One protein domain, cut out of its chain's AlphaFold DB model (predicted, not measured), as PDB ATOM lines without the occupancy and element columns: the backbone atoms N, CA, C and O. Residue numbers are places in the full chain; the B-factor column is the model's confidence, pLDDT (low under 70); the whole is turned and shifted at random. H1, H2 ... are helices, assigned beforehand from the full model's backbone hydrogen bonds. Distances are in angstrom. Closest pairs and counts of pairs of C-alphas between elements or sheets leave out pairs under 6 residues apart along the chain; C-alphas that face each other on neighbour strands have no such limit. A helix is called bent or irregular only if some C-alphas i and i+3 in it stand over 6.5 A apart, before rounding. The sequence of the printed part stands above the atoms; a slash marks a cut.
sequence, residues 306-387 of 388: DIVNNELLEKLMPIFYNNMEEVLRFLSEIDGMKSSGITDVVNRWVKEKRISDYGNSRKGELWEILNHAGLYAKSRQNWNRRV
ATOM      1  N   ASP A 306     138.332  54.258  91.940       46.00
ATOM      2  CA  ASP A 306     139.183  55.454  91.828       46.00
ATOM      3  C   ASP A 306     140.669  55.236  92.195       46.00
ATOM      4  O   ASP A 306     141.538  55.940  91.666       46.00
ATOM      5  N   ILE A 307     141.003  54.269  93.064       45.22
ATOM      6  CA  ILE A 307     142.407  53.965  93.422       45.22
ATOM      7  C   ILE A 307     143.027  53.036  92.373       45.22
ATOM      8  O   ILE A 307     144.138  53.304  91.902       45.22
ATOM      9  N   VAL A 308     142.267  52.029  91.928       49.22
ATOM     10  CA  VAL A 308     142.642  51.142  90.814       49.22
ATOM     11  C   VAL A 308     142.910  51.962  89.556       49.22
ATOM     12  O   VAL A 308     143.909  51.729  88.880       49.22
ATOM     13  N   ASN A 309     142.091  52.982  89.280       58.03
ATOM     14  CA  ASN A 309     142.279  53.852  88.123       58.03
ATOM     15  C   ASN A 309     143.604  54.632  88.162       58.03
ATOM     16  O   ASN A 309     144.294  54.683  87.148       58.03
ATOM     17  N   ASN A 310     144.026  55.192  89.301       67.50
ATOM     18  CA  ASN A 310     145.290  55.942  89.356       67.50
ATOM     19  C   ASN A 310     146.529  55.042  89.229       67.50
ATOM     20  O   ASN A 310     147.441  55.364  88.465       67.50
ATOM     21  N   GLU A 311     146.556  53.893  89.909       77.06
ATOM     22  CA  GLU A 311     147.684  52.958  89.809       77.06
ATOM     23  C   GLU A 311     147.761  52.296  88.421       77.06
ATOM     24  O   GLU A 311     148.846  52.126  87.856       77.06
ATOM     25  N   LEU A 312     146.607  51.973  87.828       85.44
ATOM     26  CA  LEU A 312     146.507  51.466  86.462       85.44
ATOM     27  C   LEU A 312     147.077  52.468  85.452       85.44
ATOM     28  O   LEU A 312     147.857  52.080  84.578       85.44
ATOM     29  N   LEU A 313     146.726  53.751  85.575       86.50
ATOM     30  CA  LEU A 313     147.239  54.801  84.696       86.50
ATOM     31  C   LEU A 313     148.761  54.937  84.817       86.50
ATOM     32  O   LEU A 313     149.447  54.931  83.793       86.50
ATOM     33  N   GLU A 314     149.305  54.991  86.037       86.19
ATOM     34  CA  GLU A 314     150.755  55.071  86.263       86.19
ATOM     35  C   GLU A 314     151.507  53.875  85.664       86.19
ATOM     36  O   GLU A 314     152.538  54.056  85.009       86.19
ATOM     37  N   LYS A 315     150.970  52.658  85.820       88.88
ATOM     38  CA  LYS A 315     151.564  51.431  85.269       88.88
ATOM     39  C   LYS A 315     151.489  51.361  83.743       88.88
ATOM     40  O   LYS A 315     152.409  50.836  83.117       88.88
ATOM     41  N   LEU A 316     150.424  51.876  83.126       90.62
ATOM     42  CA  LEU A 316     150.277  51.871  81.667       90.62
ATOM     43  C   LEU A 316     151.137  52.944  80.989       90.62
ATOM     44  O   LEU A 316     151.633  52.698  79.895       90.62
ATOM     45  N   MET A 317     151.376  54.098  81.615       89.12
ATOM     46  CA  MET A 317     152.113  55.219  81.007       89.12
ATOM     47  C   MET A 317     153.416  54.818  80.279       89.12
ATOM     48  O   MET A 317     153.542  55.154  79.095       89.12
ATOM     49  N   PRO A 318     154.345  54.038  80.869       87.56
ATOM     50  CA  PRO A 318     155.571  53.614  80.185       87.56
ATOM     51  C   PRO A 318     155.336  52.795  78.905       87.56
ATOM     52  O   PRO A 318     156.134  52.864  77.969       87.56
ATOM     53  N   ILE A 319     154.229  52.050  78.830       90.50
ATOM     54  CA  ILE A 319     153.867  51.217  77.674       90.50
ATOM     55  C   ILE A 319     153.392  52.079  76.499       90.50
ATOM     56  O   ILE A 319     153.625  51.726  75.342       90.50
ATOM     57  N   PHE A 320     152.788  53.232  76.784       91.50
ATOM     58  CA  PHE A 320     152.250  54.170  75.795       91.50
ATOM     59  C   PHE A 320     153.156  55.399  75.622       91.50
ATOM     60  O   PHE A 320     152.678  56.512  75.429       91.50
ATOM     61  N   TYR A 321     154.480  55.219  75.711       87.81
ATOM     62  CA  TYR A 321     155.479  56.289  75.550       87.81
ATOM     63  C   TYR A 321     155.280  57.483  76.503       87.81
ATOM     64  O   TYR A 321     155.579  58.623  76.152       87.81
ATOM     65  N   ASN A 322     154.774  57.219  77.710       85.12
ATOM     66  CA  ASN A 322     154.366  58.221  78.696       85.12
ATOM     67  C   ASN A 322     153.329  59.225  78.154       85.12
ATOM     68  O   ASN A 322     153.337  60.394  78.535       85.12
ATOM     69  N   ASN A 323     152.440  58.779  77.259       82.44
ATOM     70  CA  ASN A 323     151.357  59.586  76.709       82.44
ATOM     71  C   ASN A 323     150.012  59.237  77.363       82.44
ATOM     72  O   ASN A 323     149.355  58.263  76.996       82.44
ATOM     73  N   MET A 324     149.585  60.087  78.295       82.44
ATOM     74  CA  MET A 324     148.348  59.915  79.062       82.44
ATOM     75  C   MET A 324     147.089  59.885  78.187       82.44
ATOM     76  O   MET A 324     146.157  59.139  78.481       82.44
ATOM     77  N   GLU A 325     147.054  60.649  77.094       82.25
ATOM     78  CA  GLU A 325     145.891  60.683  76.202       82.25
ATOM     79  C   GLU A 325     145.699  59.339  75.483       82.25
ATOM     80  O   GLU A 325     144.574  58.862  75.337       82.25
ATOM     81  N   GLU A 326     146.796  58.691  75.081       88.81
ATOM     82  CA  GLU A 326     146.750  57.362  74.465       88.81
ATOM     83  C   GLU A 326     146.373  56.279  75.487       88.81
ATOM     84  O   GLU A 326     145.617  55.376  75.139       88.81
ATOM     85  N   VAL A 327     146.800  56.394  76.752       89.81
ATOM     86  CA  VAL A 327     146.364  55.480  77.828       89.81
ATOM     87  C   VAL A 327     144.854  55.581  78.056       89.81
ATOM     88  O   VAL A 327     144.159  54.566  78.034       89.81
ATOM     89  N   LEU A 328     144.324  56.795  78.227       83.69
ATOM     90  CA  LEU A 328     142.890  57.009  78.453       83.69
ATOM     91  C   LEU A 328     142.054  56.543  77.258       83.69
ATOM     92  O   LEU A 328     141.020  55.897  77.426       83.69
ATOM     93  N   ARG A 329     142.524  56.824  76.038       89.00
ATOM     94  CA  ARG A 329     141.869  56.369  74.810       89.00
ATOM     95  C   ARG A 329     141.900  54.846  74.683       89.00
ATOM     96  O   ARG A 329     140.913  54.271  74.237       89.00
ATOM     97  N   PHE A 330     142.993  54.199  75.083       93.88
ATOM     98  CA  PHE A 330     143.100  52.744  75.082       93.88
ATOM     99  C   PHE A 330     142.103  52.119  76.055       93.88
ATOM    100  O   PHE A 330     141.341  51.247  75.647       93.88
ATOM    101  N   LEU A 331     142.061  52.602  77.302       91.38
ATOM    102  CA  LEU A 331     141.134  52.119  78.331       91.38
ATOM    103  C   LEU A 331     139.673  52.301  77.909       91.38
ATOM    104  O   LEU A 331     138.899  51.353  77.978       91.38
ATOM    105  N   SER A 332     139.327  53.474  77.372       86.75
ATOM    106  CA  SER A 332     137.989  53.733  76.831       86.75
ATOM    107  C   SER A 332     137.639  52.835  75.643       86.75
ATOM    108  O   SER A 332     136.464  52.544  75.437       86.75
ATOM    109  N   GLU A 333     138.619  52.428  74.833       91.44
ATOM    110  CA  GLU A 333     138.373  51.567  73.679       91.44
ATOM    111  C   GLU A 333     138.203  50.098  74.081       91.44
ATOM    112  O   GLU A 333     137.415  49.399  73.454       91.44
ATOM    113  N   ILE A 334     138.906  49.617  75.109       90.50
ATOM    114  CA  ILE A 334     138.805  48.216  75.552       90.50
ATOM    115  C   ILE A 334     137.683  47.971  76.566       90.50
ATOM    116  O   ILE A 334     137.406  46.810  76.883       90.50
ATOM    117  N   ASP A 335     137.042  49.030  77.059       86.88
ATOM    118  CA  ASP A 335     135.955  48.939  78.027       86.88
ATOM    119  C   ASP A 335     134.806  48.049  77.516       86.88
ATOM    120  O   ASP A 335     134.372  48.121  76.362       86.88
ATOM    121  N   GLY A 336     134.363  47.118  78.364       79.88
ATOM    122  CA  GLY A 336     133.344  46.117  78.036       79.88
ATOM    123  C   GLY A 336     133.713  45.105  76.934       79.88
ATOM    124  O   GLY A 336     132.872  44.281  76.549       79.88
ATOM    125  N   MET A 337     134.943  45.110  76.398       88.00
ATOM    126  CA  MET A 337     135.346  44.181  75.339       88.00
ATOM    127  C   MET A 337     135.643  42.770  75.861       88.00
ATOM    128  O   MET A 337     136.219  42.544  76.921       88.00
ATOM    129  N   LYS A 338     135.341  41.760  75.036       88.94
ATOM    130  CA  LYS A 338     135.807  40.385  75.280       88.94
ATOM    131  C   LYS A 338     137.319  40.296  75.073       88.94
ATOM    132  O   LYS A 338     137.856  40.919  74.161       88.94
ATOM    133  N   SER A 339     137.986  39.393  75.797       87.62
ATOM    134  CA  SER A 339     139.446  39.199  75.731       87.62
ATOM    135  C   SER A 339     140.016  39.036  74.310       87.62
ATOM    136  O   SER A 339     141.143  39.440  74.055       87.62
ATOM    137  N   SER A 340     139.273  38.454  73.363       86.75
ATOM    138  CA  SER A 340     139.721  38.376  71.963       86.75
ATOM    139  C   SER A 340     139.780  39.744  71.277       86.75
ATOM    140  O   SER A 340     140.744  40.007  70.569       86.75
ATOM    141  N   GLY A 341     138.795  40.611  71.527       88.69
ATOM    142  CA  GLY A 341     138.765  41.973  70.993       88.69
ATOM    143  C   GLY A 341     139.884  42.833  71.573       88.69
ATOM    144  O   GLY A 341     140.565  43.521  70.825       88.69
ATOM    145  N   ILE A 342     140.170  42.682  72.871       92.56
ATOM    146  CA  ILE A 342     141.295  43.370  73.524       92.56
ATOM    147  C   ILE A 342     142.620  43.013  72.836       92.56
ATOM    148  O   ILE A 342     143.402  43.899  72.502       92.56
ATOM    149  N   THR A 343     142.866  41.729  72.540       92.81
ATOM    150  CA  THR A 343     144.096  41.334  71.826       92.81
ATOM    151  C   THR A 343     144.171  41.885  70.399       92.81
ATOM    152  O   THR A 343     145.267  42.179  69.925       92.81
ATOM    153  N   ASP A 344     143.035  42.076  69.721       91.94
ATOM    154  CA  ASP A 344     142.993  42.660  68.374       91.94
ATOM    155  C   ASP A 344     143.288  44.170  68.406       91.94
ATOM    156  O   ASP A 344     144.064  44.664  67.581       91.94
ATOM    157  N   VAL A 345     142.744  44.888  69.399       94.19
ATOM    158  CA  VAL A 345     143.050  46.306  69.658       94.19
ATOM    159  C   VAL A 345     144.540  46.478  69.933       94.19
ATOM    160  O   VAL A 345     145.184  47.294  69.277       94.19
ATOM    161  N   VAL A 346     145.115  45.663  70.821       93.12
ATOM    162  CA  VAL A 346     146.550  45.715  71.147       93.12
ATOM    163  C   VAL A 346     147.407  45.490  69.902       93.12
ATOM    164  O   VAL A 346     148.302  46.284  69.629       93.12
ATOM    165  N   ASN A 347     147.112  44.470  69.091       92.25
ATOM    166  CA  ASN A 347     147.846  44.210  67.846       92.25
ATOM    167  C   ASN A 347     147.780  45.390  66.863       92.25
ATOM    168  O   ASN A 347     148.785  45.745  66.239       92.25
ATOM    169  N   ARG A 348     146.607  46.016  66.727       93.81
ATOM    170  CA  ARG A 348     146.437  47.208  65.888       93.81
ATOM    171  C   ARG A 348     147.245  48.387  66.433       93.81
ATOM    172  O   ARG A 348     147.988  49.000  65.674       93.81
ATOM    173  N   TRP A 349     147.165  48.661  67.731       93.88
ATOM    174  CA  TRP A 349     147.868  49.772  68.379       93.88
ATOM    175  C   TRP A 349     149.394  49.599  68.373       93.88
ATOM    176  O   TRP A 349     150.127  50.578  68.240       93.88
ATOM    177  N   VAL A 350     149.889  48.360  68.425       90.44
ATOM    178  CA  VAL A 350     151.308  48.038  68.196       90.44
ATOM    179  C   VAL A 350     151.705  48.353  66.750       90.44
ATOM    180  O   VAL A 350     152.716  49.013  66.518       90.44
ATOM    181  N   LYS A 351     150.895  47.949  65.760       90.31
ATOM    182  CA  LYS A 351     151.141  48.259  64.337       90.31
ATOM    183  C   LYS A 351     151.124  49.767  64.055       90.31
ATOM    184  O   LYS A 351     151.902  50.247  63.234       90.31
ATOM    185  N   GLU A 352     150.258  50.501  64.745       90.19
ATOM    186  CA  GLU A 352     150.142  51.963  64.687       90.19
ATOM    187  C   GLU A 352     151.212  52.694  65.515       90.19
ATOM    188  O   GLU A 352     151.246  53.922  65.509       90.19
ATOM    189  N   LYS A 353     152.109  51.958  66.191       88.06
ATOM    190  CA  LYS A 353     153.174  52.489  67.059       88.06
ATOM    191  C   LYS A 353     152.664  53.356  68.216       88.06
ATOM    192  O   LYS A 353     153.349  54.279  68.643       88.06
ATOM    193  N   ARG A 354     151.478  53.046  68.740       87.94
ATOM    194  CA  ARG A 354     150.902  53.673  69.944       87.94
ATOM    195  C   ARG A 354     151.284  52.944  71.232       87.94
ATOM    196  O   ARG A 354     151.350  53.560  72.286       87.94
ATOM    197  N   ILE A 355     151.578  51.650  71.122       89.50
ATOM    198  CA  ILE A 355     152.123  50.808  72.192       89.50
ATOM    199  C   ILE A 355     153.587  50.500  71.875       89.50
ATOM    200  O   ILE A 355     153.931  50.229  70.720       89.50
ATOM    201  N   SER A 356     154.440  50.532  72.896       80.50
ATOM    202  CA  SER A 356     155.851  50.163  72.799       80.50
ATOM    203  C   SER A 356     156.021  48.700  72.378       80.50
ATOM    204  O   SER A 356     155.396  47.785  72.915       80.50
ATOM    205  N   ASP A 357     156.890  48.463  71.396       77.31
ATOM    206  CA  ASP A 357     157.357  47.129  71.015       77.31
ATOM    207  C   ASP A 357     158.696  46.753  71.661       77.31
ATOM    208  O   ASP A 357     159.182  45.630  71.486       77.31
ATOM    209  N   TYR A 358     159.275  47.662  72.447       71.38
ATOM    210  CA  TYR A 358     160.566  47.476  73.087       71.38
ATOM    211  C   TYR A 358     160.458  46.566  74.321       71.38
ATOM    212  O   TYR A 358     159.500  46.640  75.092       71.38
ATOM    213  N   GLY A 359     161.448  45.691  74.521       61.88
ATOM    214  CA  GLY A 359     161.635  44.959  75.781       61.88
ATOM    215  C   GLY A 359     160.551  43.942  76.171       61.88
ATOM    216  O   GLY A 359     160.501  43.554  77.329       61.88
ATOM    217  N   ASN A 360     159.701  43.475  75.244       64.69
ATOM    218  CA  ASN A 360     158.511  42.643  75.527       64.69
ATOM    219  C   ASN A 360     157.391  43.341  76.325       64.69
ATOM    220  O   ASN A 360     156.480  42.654  76.801       64.69
ATOM    221  N   SER A 361     157.398  44.672  76.409       71.94
ATOM    222  CA  SER A 361     156.373  45.470  77.103       71.94
ATOM    223  C   SER A 361     154.940  45.139  76.644       71.94
ATOM    224  O   SER A 361     154.069  44.876  77.469       71.94
ATOM    225  N   ARG A 362     154.704  44.970  75.332       76.62
ATOM    226  CA  ARG A 362     153.397  44.535  74.774       76.62
ATOM    227  C   ARG A 362     152.954  43.105  75.132       76.62
ATOM    228  O   ARG A 362     151.797  42.745  74.920       76.62
ATOM    229  N   LYS A 363     153.866  42.247  75.604       82.19
ATOM    230  CA  LYS A 363     153.599  40.822  75.875       82.19
ATOM    231  C   LYS A 363     153.503  40.525  77.362       82.19
ATOM    232  O   LYS A 363     152.494  39.998  77.808       82.19
ATOM    233  N   GLY A 364     154.568  40.802  78.105       80.50
ATOM    234  CA  GLY A 364     154.636  40.490  79.529       80.50
ATOM    235  C   GLY A 364     153.924  41.536  80.365       80.50
ATOM    236  O   GLY A 364     152.910  41.238  80.982       80.50
ATOM    237  N   GLU A 365     154.456  42.753  80.327       87.50
ATOM    238  CA  GLU A 365     154.060  43.847  81.215       87.50
ATOM    239  C   GLU A 365     152.613  44.278  80.970       87.50
ATOM    240  O   GLU A 365     151.824  44.330  81.908       87.50
ATOM    241  N   LEU A 366     152.213  44.481  79.708       91.56
ATOM    242  CA  LEU A 366     150.837  44.870  79.387       91.56
ATOM    243  C   LEU A 366     149.813  43.807  79.805       91.56
ATOM    244  O   LEU A 366     148.738  44.146  80.291       91.56
ATOM    245  N   TRP A 367     150.138  42.520  79.636       92.94
ATOM    246  CA  TRP A 367     149.254  41.448  80.093       92.94
ATOM    247  C   TRP A 367     149.130  41.444  81.613       92.94
ATOM    248  O   TRP A 367     148.019  41.323  82.116       92.94
ATOM    249  N   GLU A 368     150.249  41.574  82.331       90.12
ATOM    250  CA  GLU A 368     150.252  41.610  83.793       90.12
ATOM    251  C   GLU A 368     149.387  42.769  84.287       90.12
ATOM    252  O   GLU A 368     148.484  42.539  85.083       90.12
ATOM    253  N   ILE A 369     149.575  43.979  83.760       91.25
ATOM    254  CA  ILE A 369     148.827  45.164  84.194       91.25
ATOM    255  C   ILE A 369     147.319  45.000  83.951       91.25
ATOM    256  O   ILE A 369     146.526  45.209  84.864       91.25
ATOM    257  N   LEU A 370     146.910  44.561  82.754       89.56
ATOM    258  CA  LEU A 370     145.489  44.383  82.432       89.56
ATOM    259  C   LEU A 370     144.847  43.199  83.160       89.56
ATOM    260  O   LEU A 370     143.645  43.217  83.411       89.56
ATOM    261  N   ASN A 371     145.613  42.151  83.470       88.81
ATOM    262  CA  ASN A 371     145.109  41.006  84.221       88.81
ATOM    263  C   ASN A 371     144.929  41.338  85.707       88.81
ATOM    264  O   ASN A 371     143.903  40.959  86.263       88.81
ATOM    265  N   HIS A 372     145.871  42.071  86.312       84.38
ATOM    266  CA  HIS A 372     145.749  42.535  87.697       84.38
ATOM    267  C   HIS A 372     144.587  43.521  87.862       84.38
ATOM    268  O   HIS A 372     143.857  43.417  88.832       84.38
ATOM    269  N   ALA A 373     144.353  44.406  86.887       80.88
ATOM    270  CA  ALA A 373     143.234  45.352  86.914       80.88
ATOM    271  C   ALA A 373     141.872  44.744  86.505       80.88
ATOM    272  O   ALA A 373     140.934  45.477  86.214       80.88
ATOM    273  N   GLY A 374     141.758  43.417  86.359       82.56
ATOM    274  CA  GLY A 374     140.505  42.750  85.969       82.56
ATOM    275  C   GLY A 374     140.058  42.952  84.509       82.56
ATOM    276  O   GLY A 374     139.144  42.270  84.044       82.56
ATOM    277  N   LEU A 375     140.739  43.804  83.736       86.31
ATOM    278  CA  LEU A 375     140.413  44.126  82.339       86.31
ATOM    279  C   LEU A 375     140.685  42.966  81.364       86.31
ATOM    280  O   LEU A 375     140.133  42.919  80.264       86.31
ATOM    281  N   TYR A 376     141.530  41.999  81.736       87.44
ATOM    282  CA  TYR A 376     141.838  40.839  80.899       87.44
ATOM    283  C   TYR A 376     141.882  39.520  81.677       87.44
ATOM    284  O   TYR A 376     142.841  39.226  82.378       87.44
ATOM    285  N   ALA A 377     140.896  38.646  81.470       84.12
ATOM    286  CA  ALA A 377     140.735  37.425  82.270       84.12
ATOM    287  C   ALA A 377     141.495  36.167  81.779       84.12
ATOM    288  O   ALA A 377     141.440  35.120  82.424       84.12
ATOM    289  N   LYS A 378     142.145  36.178  80.602       88.06
ATOM    290  CA  LYS A 378     142.805  34.967  80.056       88.06
ATOM    291  C   LYS A 378     144.273  34.885  80.486       88.06
ATOM    292  O   LYS A 378     144.936  35.892  80.690       88.06
ATOM    293  N   SER A 379     144.801  33.662  80.559       88.81
ATOM    294  CA  SER A 379     146.188  33.411  80.973       88.81
ATOM    295  C   SER A 379     147.236  34.045  80.048       88.81
ATOM    296  O   SER A 379     147.028  34.167  78.836       88.81
ATOM    297  N   ARG A 380     148.424  34.332  80.598       87.44
ATOM    298  CA  ARG A 380     149.591  34.869  79.869       87.44
ATOM    299  C   ARG A 380     149.957  34.066  78.630       87.44
ATOM    300  O   ARG A 380     150.332  34.614  77.599       87.44
ATOM    301  N   GLN A 381     149.833  32.742  78.711       84.56
ATOM    302  CA  GLN A 381     150.115  31.858  77.583       84.56
ATOM    303  C   GLN A 381     149.144  32.099  76.415       84.56
ATOM    304  O   GLN A 381     149.555  32.038  75.258       84.56
ATOM    305  N   ASN A 382     147.872  32.392  76.702       86.19
ATOM    306  CA  ASN A 382     146.890  32.743  75.678       86.19
ATOM    307  C   ASN A 382     147.146  34.139  75.102       86.19
ATOM    308  O   ASN A 382     147.049  34.304  73.887       86.19
ATOM    309  N   TRP A 383     147.531  35.103  75.943       90.25
ATOM    310  CA  TRP A 383     147.940  36.441  75.504       90.25
ATOM    311  C   TRP A 383     149.118  36.382  74.529       90.25
ATOM    312  O   TRP A 383     149.006  36.833  73.393       90.25
ATOM    313  N   ASN A 384     150.208  35.719  74.920       86.69
ATOM    314  CA  ASN A 384     151.434  35.612  74.123       86.69
ATOM    315  C   ASN A 384     151.244  34.900  72.775       86.69
ATOM    316  O   ASN A 384     152.049  35.095  71.866       86.69
ATOM    317  N   ARG A 385     150.210  34.057  72.646       86.62
ATOM    318  CA  ARG A 385     149.839  33.415  71.373       86.62
ATOM    319  C   ARG A 385     149.074  34.347  70.436       86.62
ATOM    320  O   ARG A 385     149.103  34.117  69.233       86.62
ATOM    321  N   ARG A 386     148.348  35.330  70.975       85.38
ATOM    322  CA  ARG A 386     147.469  36.223  70.203       85.38
ATOM    323  C   ARG A 386     148.083  37.588  69.925       85.38
ATOM    324  O   ARG A 386     147.818  38.137  68.863       85.38
ATOM    325  N   VAL A 387     148.878  38.123  70.849       86.81
ATOM    326  CA  VAL A 387     149.576  39.400  70.672       86.81
ATOM    327  C   VAL A 387     150.903  39.150  69.960       86.81
ATOM    328  O   VAL A 387     151.774  38.453  70.493       86.81
TER     329      VAL A 387
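This is residues 306 to 387 of the 388 residues of an uncharacterized protein of Prevotella sp. khp1 (UniProt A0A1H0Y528). Five short helices stand round a common middle in a loose, nearly closed ring: H1, H4 and H5 form a slightly bent row on one side, and H2 and H3 lie on the other. The long link of residues 352 to 364 leads from H3 back to H4. The printed part has 82 residues, all helix in class, with five named helices in the order H1 to H5 and no named strand. It is compact, with a radius of gyration of the C-alphas of 11.4 A, and spans 30 by 24 by 20 A.

H1, residues 306 to 320, touches H2, residues 324 to 334, closest at the C-alphas of Met 317 and Met 324, 6.3 A; at 71 degrees they are only just about perpendicular. H2 and H3, residues 339 to 351, form a helical hairpin and only just touch, with 3 pairs of C-alphas within 8 A, H3 with residues 341 to 345 alone; Ile 334 and Ile 342 are closest, 5.8 A between C-alphas. Their tilt of 36 degrees, opposite ways, is only just steep. H3 and H4, residues 365 to 372, are apart. H4 touches H1 at a shallow tilt of 15 degrees, opposite ways; the closest C-alphas, of Lys 315 and Ile 369, are 6.9 A apart. H5, residues 380 to 386, only just touches H4, with 3 pairs within 8 A; the closest C-alphas are those of Trp 367 and Arg 380, 6.6 A. H3 and H5 are close but not clearly touching, with the C-alphas of Thr 343 and Arg 386 closest at 6.3 A. Every O i to N i+4 pair is within hydrogen-bond range in H2, H3, H4 and H5, and 8 of 11 in H1.

H1 begins at C-alpha 306 (139.183, 55.454, 91.828) and is 20.7 A long; it is only just irregular, with C-alphas 315 and 318 6.8 A apart. H2 measures 15.5 A, H3 18.7 A, H4 10.6 A and H5 10.0 A, ending at C-alpha 386 (147.469, 36.223, 70.203).

The C-alphas of Asp 306 and Arg 385 are the two farthest apart, 31.9 A. The printed part has no cut. Of the links, H3 to H4 is long, with 13 residues. Residues 306 to 310 and 359 to 360 have pLDDT under 70.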